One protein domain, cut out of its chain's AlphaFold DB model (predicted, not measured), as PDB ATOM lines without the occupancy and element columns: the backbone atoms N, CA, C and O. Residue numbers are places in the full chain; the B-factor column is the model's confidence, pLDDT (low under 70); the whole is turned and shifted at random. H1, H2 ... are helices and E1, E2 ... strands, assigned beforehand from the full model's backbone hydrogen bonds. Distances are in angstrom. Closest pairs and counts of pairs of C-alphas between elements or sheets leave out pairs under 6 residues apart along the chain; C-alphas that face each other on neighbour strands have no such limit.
ATOM      1  N   VAL A 181     -29.568   7.763 -18.678       86.81
ATOM      2  CA  VAL A 181     -28.884   6.640 -19.340       86.81
ATOM      3  C   VAL A 181     -29.894   5.664 -19.940       86.81
ATOM      4  O   VAL A 181     -29.726   5.247 -21.086       86.81
ATOM      5  N   TYR A 182     -30.961   5.326 -19.209       85.56
ATOM      6  CA  TYR A 182     -31.998   4.435 -19.729       85.56
ATOM      7  C   TYR A 182     -32.822   5.083 -20.844       85.56
ATOM      8  O   TYR A 182     -33.125   4.397 -21.820       85.56
ATOM      9  N   ALA A 183     -33.133   6.382 -20.752       85.81
ATOM     10  CA  ALA A 183     -33.804   7.105 -21.832       85.81
ATOM     11  C   ALA A 183     -32.980   7.058 -23.132       85.81
ATOM     12  O   ALA A 183     -33.480   6.623 -24.165       85.81
ATOM     13  N   VAL A 184     -31.686   7.393 -23.067       89.25
ATOM     14  CA  VAL A 184     -30.793   7.355 -24.239       89.25
ATOM     15  C   VAL A 184     -30.602   5.932 -24.772       89.25
ATOM     16  O   VAL A 184     -30.557   5.735 -25.986       89.25
ATOM     17  N   SER A 185     -30.493   4.924 -23.896       85.25
ATOM     18  CA  SER A 185     -30.366   3.528 -24.340       85.25
ATOM     19  C   SER A 185     -31.600   3.064 -25.107       85.25
ATOM     20  O   SER A 185     -31.444   2.397 -26.126       85.25
ATOM     21  N   ARG A 186     -32.803   3.441 -24.655       87.06
ATOM     22  CA  ARG A 186     -34.061   3.101 -25.330       87.06
ATOM     23  C   ARG A 186     -34.121   3.699 -26.730       87.06
ATOM     24  O   ARG A 186     -34.281   2.950 -27.684       87.06
ATOM     25  N   GLU A 187     -33.889   5.004 -26.856       84.50
ATOM     26  CA  GLU A 187     -33.868   5.698 -28.152       84.50
ATOM     27  C   GLU A 187     -32.834   5.085 -29.107       84.50
ATOM     28  O   GLU A 187     -33.112   4.825 -30.278       84.50
ATOM     29  N   ARG A 188     -31.629   4.777 -28.604       86.88
ATOM     30  CA  ARG A 188     -30.595   4.090 -29.389       86.88
ATOM     31  C   ARG A 188     -31.084   2.734 -29.891       86.88
ATOM     32  O   ARG A 188     -30.825   2.388 -31.042       86.88
ATOM     33  N   ASP A 189     -31.714   1.945 -29.028       79.38
ATOM     34  CA  ASP A 189     -32.162   0.597 -29.367       79.38
ATOM     35  C   ASP A 189     -33.354   0.620 -30.328       79.38
ATOM     36  O   ASP A 189     -33.382  -0.186 -31.255       79.38
ATOM     37  N   GLU A 190     -34.251   1.598 -30.210       79.06
ATOM     38  CA  GLU A 190     -35.307   1.856 -31.192       79.06
ATOM     39  C   GLU A 190     -34.713   2.220 -32.555       79.06
ATOM     40  O   GLU A 190     -35.014   1.558 -33.550       79.06
ATOM     41  N   VAL A 191     -33.793   3.190 -32.616       76.62
ATOM     42  CA  VAL A 191     -33.089   3.546 -33.861       76.62
ATOM     43  C   VAL A 191     -32.368   2.332 -34.440       76.62
ATOM     44  O   VAL A 191     -32.418   2.098 -35.647       76.62
ATOM     45  N   ARG A 192     -31.726   1.521 -33.595       73.56
ATOM     46  CA  ARG A 192     -31.032   0.303 -34.015       73.56
ATOM     47  C   ARG A 192     -31.995  -0.730 -34.591       73.56
ATOM     48  O   ARG A 192     -31.683  -1.302 -35.629       73.56
ATOM     49  N   GLN A 193     -33.133  -0.982 -33.953       72.50
ATOM     50  CA  GLN A 193     -34.140  -1.919 -34.457       72.50
ATOM     51  C   GLN A 193     -34.693  -1.464 -35.810       72.50
ATOM     52  O   GLN A 193     -34.758  -2.263 -36.744       72.50
ATOM     53  N   HIS A 194     -34.991  -0.171 -35.948       64.81
ATOM     54  CA  HIS A 194     -35.441   0.409 -37.212       64.81
ATOM     55  C   HIS A 194     -34.345   0.380 -38.287       64.81
ATOM     56  O   HIS A 194     -34.633   0.109 -39.449       64.81
ATOM     57  N   ALA A 195     -33.078   0.583 -37.916       61.91
ATOM     58  CA  ALA A 195     -31.948   0.455 -38.832       61.91
ATOM     59  C   ALA A 195     -31.726  -0.999 -39.282       61.91
ATOM     60  O   ALA A 195     -31.408  -1.221 -40.444       61.91
ATOM     61  N   ILE A 196     -31.940  -1.982 -38.395       61.47
ATOM     62  CA  ILE A 196     -31.856  -3.428 -38.687       61.47
ATOM     63  C   ILE A 196     -33.016  -3.906 -39.581       61.47
ATOM     64  O   ILE A 196     -32.895  -4.937 -40.244       61.47
ATOM     65  N   ALA A 197     -34.126  -3.163 -39.662       59.56
ATOM     66  CA  ALA A 197     -35.189  -3.447 -40.627       59.56
ATOM     67  C   ALA A 197     -34.713  -3.317 -42.095       59.56
ATOM     68  O   ALA A 197     -35.365  -3.846 -42.994       59.56
ATOM     69  N   GLY A 198     -33.559  -2.690 -42.352       63.34
ATOM     70  CA  GLY A 198     -32.780  -2.852 -43.581       63.34
ATOM     71  C   GLY A 198     -31.452  -3.563 -43.306       63.34
ATOM     72  O   GLY A 198     -30.882  -3.454 -42.224       63.34
ATOM     73  N   ASP A 199     -30.930  -4.298 -44.283       66.75
ATOM     74  CA  ASP A 199     -29.632  -4.966 -44.163       66.75
ATOM     75  C   ASP A 199     -28.744  -4.735 -45.387       66.75
ATOM     76  O   ASP A 199     -29.198  -4.404 -46.484       66.75
ATOM     77  N   LEU A 200     -27.441  -4.911 -45.173       71.62
ATOM     78  CA  LEU A 200     -26.404  -4.911 -46.201       71.62
ATOM     79  C   LEU A 200     -25.930  -6.359 -46.395       71.62
ATOM     80  O   LEU A 200     -24.874  -6.724 -45.876       71.62
ATOM     81  N   PRO A 201     -26.706  -7.224 -47.082       69.06
ATOM     82  CA  PRO A 201     -26.329  -8.625 -47.282       69.06
ATOM     83  C   PRO A 201     -24.979  -8.773 -47.997       69.06
ATOM     84  O   PRO A 201     -24.300  -9.784 -47.838       69.06
ATOM     85  N   LEU A 202     -24.592  -7.762 -48.780       73.31
ATOM     86  CA  LEU A 202     -23.275  -7.607 -49.386       73.31
ATOM     87  C   LEU A 202     -22.835  -6.146 -49.227       73.31
ATOM     88  O   LEU A 202     -23.678  -5.251 -49.177       73.31
ATOM     89  N   ASN A 203     -21.524  -5.886 -49.236       70.50
ATOM     90  CA  ASN A 203     -20.958  -4.537 -49.051       70.50
ATOM     91  C   ASN A 203     -21.507  -3.476 -50.028       70.50
ATOM     92  O   ASN A 203     -21.449  -2.289 -49.734       70.50
ATOM     93  N   ASN A 204     -22.012  -3.888 -51.191       77.12
ATOM     94  CA  ASN A 204     -22.532  -3.023 -52.251       77.12
ATOM     95  C   ASN A 204     -24.029  -3.234 -52.540       77.12
ATOM     96  O   ASN A 204     -24.521  -2.768 -53.568       77.12
ATOM     97  N   VAL A 205     -24.751  -3.959 -51.681       79.12
ATOM     98  CA  VAL A 205     -26.187  -4.211 -51.848       79.12
ATOM     99  C   VAL A 205     -26.900  -3.810 -50.570       79.12
ATOM    100  O   VAL A 205     -26.766  -4.486 -49.559       79.12
ATOM    101  N   LEU A 206     -27.680  -2.734 -50.641       82.44
ATOM    102  CA  LEU A 206     -28.585  -2.306 -49.579       82.44
ATOM    103  C   LEU A 206     -29.975  -2.889 -49.840       82.44
ATOM    104  O   LEU A 206     -30.544  -2.676 -50.914       82.44
ATOM    105  N   ARG A 207     -30.535  -3.597 -48.862       80.19
ATOM    106  CA  ARG A 207     -31.923  -4.057 -48.890       80.19
ATOM    107  C   ARG A 207     -32.744  -3.240 -47.900       80.19
ATOM    108  O   ARG A 207     -32.420  -3.160 -46.721       80.19
ATOM    109  N   LEU A 208     -33.832  -2.664 -48.397       77.69
ATOM    110  CA  LEU A 208     -34.802  -1.920 -47.600       77.69
ATOM    111  C   LEU A 208     -36.060  -2.774 -47.438       77.69
ATOM    112  O   LEU A 208     -36.624  -3.227 -48.436       77.69
ATOM    113  N   LYS A 209     -36.499  -2.997 -46.196       72.69
ATOM    114  CA  LYS A 209     -37.757  -3.685 -45.894       72.69
ATOM    115  C   LYS A 209     -38.650  -2.750 -45.087       72.69
ATOM    116  O   LYS A 209     -38.236  -2.218 -44.064       72.69
ATOM    117  N   ILE A 210     -39.881  -2.569 -45.552       67.56
ATOM    118  CA  ILE A 210     -40.918  -1.880 -44.782       67.56
ATOM    119  C   ILE A 210     -41.576  -2.925 -43.880       67.56
ATOM    120  O   ILE A 210     -41.991  -3.983 -44.365       67.56
ATOM    121  N   LEU A 211     -41.635  -2.654 -42.577       64.44
ATOM    122  CA  LEU A 211     -42.349  -3.509 -41.636       64.44
ATOM    123  C   LEU A 211     -43.864  -3.208 -41.692       64.44
ATOM    124  O   LEU A 211     -44.246  -2.052 -41.900       64.44
ATOM    125  N   PRO A 212     -44.742  -4.227 -41.585       60.09
ATOM    126  CA  PRO A 212     -46.187  -4.059 -41.785       60.09
ATOM    127  C   PRO A 212     -46.871  -3.086 -40.812       60.09
ATOM    128  O   PRO A 212     -47.839  -2.428 -41.178       60.09
ATOM    129  N   ASP A 213     -46.364  -2.981 -39.591       57.22
ATOM    130  CA  ASP A 213     -46.785  -2.029 -38.560       57.22
ATOM    131  C   ASP A 213     -46.407  -0.578 -38.910       57.22
ATOM    132  O   ASP A 213     -47.233   0.324 -38.770       57.22
ATOM    133  N   SER A 214     -45.209  -0.348 -39.458       56.97
ATOM    134  CA  SER A 214     -44.787   0.972 -39.956       56.97
ATOM    135  C   SER A 214     -45.510   1.389 -41.245       56.97
ATOM    136  O   SER A 214     -45.635   2.584 -41.523       56.97
ATOM    137  N   ALA A 215     -46.003   0.434 -42.043       55.81
ATOM    138  CA  ALA A 215     -46.656   0.706 -43.326       55.81
ATOM    139  C   ALA A 215     -47.938   1.549 -43.184       55.81
ATOM    140  O   ALA A 215     -48.217   2.384 -44.040       55.81
ATOM    141  N   ALA A 216     -48.680   1.393 -42.081       56.22
ATOM    142  CA  ALA A 216     -49.901   2.162 -41.817       56.22
ATOM    143  C   ALA A 216     -49.632   3.653 -41.520       56.22
ATOM    144  O   ALA A 216     -50.496   4.502 -41.756       56.22
ATOM    145  N   GLN A 217     -48.435   3.978 -41.017       56.16
ATOM    146  CA  GLN A 217     -48.008   5.349 -40.719       56.16
ATOM    147  C   GLN A 217     -47.232   5.997 -41.874       56.16
ATOM    148  O   GLN A 217     -47.189   7.224 -41.977       56.16
ATOM    149  N   PHE A 218     -46.654   5.204 -42.779       59.66
ATOM    150  CA  PHE A 218     -45.820   5.694 -43.875       59.66
ATOM    151  C   PHE A 218     -46.649   6.177 -45.080       59.66
ATOM    152  O   PHE A 218     -46.556   5.655 -46.186       59.66
ATOM    153  N   LYS A 219     -47.465   7.219 -44.876       58.34
ATOM    154  CA  LYS A 219     -48.217   7.901 -45.953       58.34
ATOM    155  C   LYS A 219     -47.389   8.952 -46.712       58.34
ATOM    156  O   LYS A 219     -47.924   9.667 -47.555       58.34
ATOM    157  N   GLY A 220     -46.102   9.082 -46.387       58.97
ATOM    158  CA  GLY A 220     -45.219  10.143 -46.869       58.97
ATOM    159  C   GLY A 220     -44.115   9.681 -47.824       58.97
ATOM    160  O   GLY A 220     -43.823   8.498 -47.972       58.97
ATOM    161  N   ALA A 221     -43.485  10.671 -48.452       60.06
ATOM    162  CA  ALA A 221     -42.242  10.542 -49.200       60.06
ATOM    163  C   ALA A 221     -41.049  10.485 -48.224       60.06
ATOM    164  O   ALA A 221     -40.718  11.499 -47.612       60.06
ATOM    165  N   GLY A 222     -40.402   9.329 -48.065       70.50
ATOM    166  CA  GLY A 222     -39.163   9.206 -47.289       70.50
ATOM    167  C   GLY A 222     -37.942   9.399 -48.179       70.50
ATOM    168  O   GLY A 222     -37.874   8.808 -49.248       70.50
ATOM    169  N   ILE A 223     -36.954  10.194 -47.771       78.94
ATOM    170  CA  ILE A 223     -35.713  10.320 -48.549       78.94
ATOM    171  C   ILE A 223     -34.704   9.290 -48.045       78.94
ATOM    172  O   ILE A 223     -34.249   9.366 -46.907       78.94
ATOM    173  N   VAL A 224     -34.312   8.356 -48.908       82.75
ATOM    174  CA  VAL A 224     -33.138   7.509 -48.685       82.75
ATOM    175  C   VAL A 224     -31.938   8.212 -49.279       82.75
ATOM    176  O   VAL A 224     -31.882   8.453 -50.482       82.75
ATOM    177  N   THR A 225     -30.971   8.522 -48.426       83.75
ATOM    178  CA  THR A 225     -29.683   9.067 -48.844       83.75
ATOM    179  C   THR A 225     -28.628   7.980 -48.721       83.75
ATOM    180  O   THR A 225     -28.434   7.417 -47.646       83.75
ATOM    181  N   ILE A 226     -27.950   7.685 -49.823       85.56
ATOM    182  CA  ILE A 226     -26.881   6.698 -49.910       85.56
ATOM    183  C   ILE A 226     -25.567   7.452 -50.063       85.56
ATOM    184  O   ILE A 226     -25.395   8.209 -51.019       85.56
ATOM    185  N   PHE A 227     -24.655   7.229 -49.123       82.75
ATOM    186  CA  PHE A 227     -23.299   7.764 -49.155       82.75
ATOM    187  C   PHE A 227     -22.350   6.689 -49.692       82.75
ATOM    188  O   PHE A 227     -22.175   5.642 -49.070       82.75
ATOM    189  N   GLY A 228     -21.775   6.938 -50.864       78.06
ATOM    190  CA  GLY A 228     -20.611   6.223 -51.380       78.06
ATOM    191  C   GLY A 228     -19.309   6.923 -50.976       78.06
ATOM    192  O   GLY A 228     -19.329   7.982 -50.357       78.06
ATOM    193  N   GLU A 229     -18.166   6.348 -51.355       76.75
ATOM    194  CA  GLU A 229     -16.844   6.908 -51.017       76.75
ATOM    195  C   GLU A 229     -16.603   8.309 -51.611       76.75
ATOM    196  O   GLU A 229     -15.935   9.122 -50.979       76.75
ATOM    197  N   SER A 230     -17.156   8.597 -52.795       78.56
ATOM    198  CA  SER A 230     -17.008   9.882 -53.507       78.56
ATOM    199  C   SER A 230     -18.315  10.453 -54.045       78.56
ATOM    200  O   SER A 230     -18.311  11.413 -54.818       78.56
ATOM    201  N   PHE A 231     -19.455   9.860 -53.688       85.50
ATOM    202  CA  PHE A 231     -20.733  10.321 -54.202       85.50
ATOM    203  C   PHE A 231     -21.864  10.162 -53.198       85.50
ATOM    204  O   PHE A 231     -21.834   9.312 -52.312       85.50
ATOM    205  N   ILE A 232     -22.904  10.958 -53.392       88.19
ATOM    206  CA  ILE A 232     -24.184  10.847 -52.703       88.19
ATOM    207  C   ILE A 232     -25.274  10.557 -53.736       88.19
ATOM    208  O   ILE A 232     -25.315  11.182 -54.795       88.19
ATOM    209  N   ALA A 233     -26.155   9.607 -53.445       89.81
ATOM    210  CA  ALA A 233     -27.359   9.350 -54.233       89.81
ATOM    211  C   ALA A 233     -28.582   9.483 -53.325       89.81
ATOM    212  O   ALA A 233     -28.584   8.976 -52.204       89.81
ATOM    213  N   GLN A 234     -29.620  10.176 -53.790       88.69
ATOM    214  CA  GLN A 234     -30.840  10.397 -53.016       88.69
ATOM    215  C   GLN A 234     -32.052   9.870 -53.771       88.69
ATOM    216  O   GLN A 234     -32.292  10.239 -54.918       88.69
ATOM    217  N   TYR A 235     -32.835   9.034 -53.097       86.56
ATOM    218  CA  TYR A 235     -34.054   8.444 -53.626       86.56
ATOM    219  C   TYR A 235     -35.242   8.857 -52.772       86.56
ATOM    220  O   TYR A 235     -35.191   8.804 -51.546       86.56
ATOM    221  N   ASN A 236     -36.331   9.249 -53.426       82.50
ATOM    222  CA  ASN A 236     -37.600   9.512 -52.764       82.50
ATOM    223  C   ASN A 236     -38.425   8.215 -52.744       82.50
ATOM    224  O   ASN A 236     -38.962   7.799 -53.770       82.50
ATOM    225  N   LEU A 237     -38.490   7.568 -51.584       79.06
ATOM    226  CA  LEU A 237     -39.346   6.421 -51.327       79.06
ATOM    227  C   LEU A 237     -40.792   6.873 -51.209       79.06
ATOM    228  O   LEU A 237     -41.138   7.657 -50.326       79.06
ATOM    229  N   ARG A 238     -41.651   6.318 -52.059       73.94
ATOM    230  CA  ARG A 238     -43.091   6.548 -52.005       73.94
ATOM    231  C   ARG A 238     -43.812   5.226 -51.850       73.94
ATOM    232  O   ARG A 238     -43.556   4.287 -52.601       73.94
ATOM    233  N   TYR A 239     -44.721   5.181 -50.886       72.31
ATOM    234  CA  TYR A 239     -45.676   4.094 -50.779       72.31
ATOM    235  C   TYR A 239     -46.748   4.259 -51.862       72.31
ATOM    236  O   TYR A 239     -47.219   5.371 -52.102       72.31
ATOM    237  N   THR A 240     -47.105   3.171 -52.545       69.81
ATOM    238  CA  THR A 240     -48.144   3.181 -53.580       69.81
ATOM    239  C   THR A 240     -49.195   2.130 -53.263       69.81
ATOM    240  O   THR A 240     -48.905   0.937 -53.197       69.81
ATOM    241  N   GLU A 241     -50.430   2.583 -53.074       62.72
ATOM    242  CA  GLU A 241     -51.603   1.731 -52.910       62.72
ATOM    243  C   GLU A 241     -52.170   1.433 -54.304       62.72
ATOM    244  O   GLU A 241     -52.802   2.283 -54.923       62.72
ATOM    245  N   GLY A 242     -51.887   0.245 -54.847       58.91
ATOM    246  CA  GLY A 242     -52.472  -0.194 -56.118       58.91
ATOM    247  C   GLY A 242     -51.581  -1.132 -56.930       58.91
ATOM    248  O   GLY A 242     -50.448  -0.806 -57.279       58.91
ATOM    249  N   GLN A 243     -52.116  -2.306 -57.271       58.16
ATOM    250  CA  GLN A 243     -51.518  -3.229 -58.236       58.16
ATOM    251  C   GLN A 243     -51.752  -2.699 -59.656       58.16
ATOM    252  O   GLN A 243     -52.836  -2.880 -60.203       58.16
ATOM    253  N   SER A 244     -50.761  -2.050 -60.270       54.66
ATOM    254  CA  SER A 244     -50.736  -1.889 -61.741       54.66
ATOM    255  C   SER A 244     -49.374  -1.565 -62.351       54.66
ATOM    256  O   SER A 244     -49.240  -1.631 -63.569       54.66
ATOM    257  N   PHE A 245     -48.337  -1.289 -61.559       58.66
ATOM    258  CA  PHE A 245     -46.994  -1.090 -62.101       58.66
ATOM    259  C   PHE A 245     -46.070  -2.226 -61.664       58.66
ATOM    260  O   PHE A 245     -45.992  -2.557 -60.482       58.66
ATOM    261  N   ALA A 246     -45.352  -2.819 -62.621       59.97
ATOM    262  CA  ALA A 246     -44.197  -3.661 -62.332       59.97
ATOM    263  C   ALA A 246     -43.078  -2.760 -61.788       59.97
ATOM    264  O   ALA A 246     -42.242  -2.260 -62.536       59.97
ATOM    265  N   ILE A 247     -43.117  -2.470 -60.487       66.19
ATOM    266  CA  ILE A 247     -42.117  -1.616 -59.849       66.19
ATOM    267  C   ILE A 247     -40.819  -2.422 -59.752       66.19
ATOM    268  O   ILE A 247     -40.831  -3.522 -59.189       66.19
ATOM    269  N   PRO A 248     -39.694  -1.915 -60.283       67.69
ATOM    270  CA  PRO A 248     -38.421  -2.603 -60.162       67.69
ATOM    271  C   PRO A 248     -38.033  -2.704 -58.682       67.69
ATOM    272  O   PRO A 248     -37.795  -1.703 -58.013       67.69
ATOM    273  N   SER A 249     -37.947  -3.933 -58.171       71.81
ATOM    274  CA  SER A 249     -37.521  -4.230 -56.795       71.81
ATOM    275  C   SER A 249     -36.003  -4.133 -56.598       71.81
ATOM    276  O   SER A 249     -35.511  -4.206 -55.474       71.81
ATOM    277  N   LYS A 250     -35.254  -3.961 -57.693       80.25
ATOM    278  CA  LYS A 250     -33.804  -3.788 -57.709       80.25
ATOM    279  C   LYS A 250     -33.454  -2.542 -58.511       80.25
ATOM    280  O   LYS A 250     -33.711  -2.484 -59.710       80.25
ATOM    281  N   ILE A 251     -32.838  -1.575 -57.843       84.94
ATOM    282  CA  ILE A 251     -32.396  -0.317 -58.443       84.94
ATOM    283  C   ILE A 251     -30.872  -0.291 -58.385       84.94
ATOM    284  O   ILE A 251     -30.286  -0.428 -57.313       84.94
ATOM    285  N   ASN A 252     -30.233  -0.129 -59.541       86.81
ATOM    286  CA  ASN A 252     -28.799   0.125 -59.603       86.81
ATOM    287  C   ASN A 252     -28.559   1.632 -59.459       86.81
ATOM    288  O   ASN A 252     -29.219   2.441 -60.115       86.81
ATOM    289  N   ILE A 253     -27.595   2.012 -58.624       87.62
ATOM    290  CA  ILE A 253     -27.143   3.401 -58.545       87.62
ATOM    291  C   ILE A 253     -26.217   3.643 -59.734       87.62
ATOM    292  O   ILE A 253     -25.139   3.056 -59.815       87.62
ATOM    293  N   LEU A 254     -26.670   4.461 -60.680       88.25
ATOM    294  CA  LEU A 254     -25.926   4.832 -61.877       88.25
ATOM    295  C   LEU A 254     -25.223   6.180 -61.653       88.25
ATOM    296  O   LEU A 254     -25.675   6.949 -60.802       88.25
ATOM    297  N   PRO A 255     -24.164   6.508 -62.419       83.56
ATOM    298  CA  PRO A 255     -23.483   7.801 -62.315       83.56
ATOM    299  C   PRO A 255     -24.413   9.013 -62.483       83.56
ATOM    300  O   PRO A 255     -24.228  10.032 -61.836       83.56
ATOM    301  N   GLU A 256     -25.462   8.898 -63.294       87.25
ATOM    302  CA  GLU A 256     -26.485   9.943 -63.463       87.25
ATOM    303  C   GLU A 256     -27.368  10.168 -62.219       87.25
ATOM    304  O   GLU A 256     -27.967  11.230 -62.068       87.25
ATOM    305  N   HIS A 257     -27.439   9.189 -61.309       87.75
ATOM    306  CA  HIS A 257     -28.159   9.293 -60.035       87.75
ATOM    307  C   HIS A 257     -27.295   9.881 -58.913       87.75
ATOM    308  O   HIS A 257     -27.802  10.126 -57.813       87.75
ATOM    309  N   SER A 258     -25.993  10.048 -59.151       87.50
ATOM    310  CA  SER A 258     -25.036  10.421 -58.126       87.50
ATOM    311  C   SER A 258     -24.613  11.883 -58.253       87.50
ATOM    312  O   SER A 258     -24.534  12.461 -59.336       87.50
ATOM    313  N   ARG A 259     -24.357  12.510 -57.108       85.56
ATOM    314  CA  ARG A 259     -23.688  13.807 -57.028       85.56
ATOM    315  C   ARG A 259     -22.313  13.599 -56.407       85.56
ATOM    316  O   ARG A 259     -22.234  12.841 -55.438       85.56
ATOM    317  N   PRO A 260     -21.261  14.257 -56.917       81.06
ATOM    318  CA  PRO A 260     -19.953  14.225 -56.280       81.06
ATOM    319  C   PRO A 260     -20.061  14.654 -54.817       81.06
ATOM    320  O   PRO A 260     -20.776  15.604 -54.489       81.06
ATOM    321  N   LEU A 261     -19.377  13.924 -53.945       77.19
ATOM    322  CA  LEU A 261     -19.280  14.217 -52.527       77.19
ATOM    323  C   LEU A 261     -17.809  14.432 -52.186       77.19
ATOM    324  O   LEU A 261     -17.044  13.472 -52.103       77.19
TER     325      LEU A 261
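Overview. This is residues 181 to 261 of the 412 residues of the protein "DUF4138 domain-containing protein" of Pedobacter sp (UniProt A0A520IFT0). This is an open, loose assembly: a narrow sheet made of the long hairpin E3 and E4 with short E5 along one edge, a second, smaller hairpin E1 and E2 set apart from it, and helix H1, whose residues 181 to 193 stick out as a free arm. A long loop, residues 238 to 257, swings away after E4 and folds back to E5, its residues 242 to 248 sticking out. The printed part has 81 residues with two named helices and five named strands, in the order H1, E1, E2, H2, E3, E4, E5; the larger sheet runs E3, E4, E5 and the smaller E1, E2, both antiparallel. The class is mixed, helices and strands; the whole is loose, with a radius of gyration of the C-alphas of 15.3 A and spans of 44 by 37 by 23 A.

Arrangement. Start at H1, residues 181 to 196, where every O i to N i+4 pair is within hydrogen-bond range. After a tight link come E1, residues 198 to 202, and E2, residues 205 to 208, an antiparallel hairpin at 162 degrees; look for N 207 and O 199, 2.8 A apart. Next is H2, residues 212 to 215, too short for an O i to N i+4 pair; its one O i to N i+3 pair is not within range. Then E3, residues 222 to 227, and E4, residues 231 to 237, form an antiparallel hairpin at 162 degrees, with N 237 and O 222 at 2.7 A. E5, residues 258 to 260, is the antiparallel neighbour of E4 at 145 degrees, and E4 and E5 are a hairpin too; N 259 and O 232 are 2.8 A apart. E3, E4 and E5 make a meander, each strand the antiparallel neighbour of the one before, with E3 and E5 as edge strands. E1 and E2 are apart from all three, and neither H1 nor H2 is on that sheet.

Along the chain. Find C-alpha 181 at (-28.884, 6.640, -19.340); from there H1 runs 22.0 A to C-alpha 196. E1 measures 12.1 A, E2 9.9 A and H2 5.0 A. E3 begins at C-alpha 222, (-39.163, 9.206, -47.289), and runs 16.0 A; E4 runs back 19.2 A. E5, 6.6 A long, ends at C-alpha 260, (-19.953, 14.225, -56.280).

Size, cuts and confidence. The two C-alphas farthest apart are those of Val 181 and Ser 244, 48.5 A. The printed part has no cut, and the one long link is E4 to E5, 20 residues. Mean pLDDT of the printed part is 74.4; residues 194 to 199, 201, 210 to 221 and 240 to 248 are under 70.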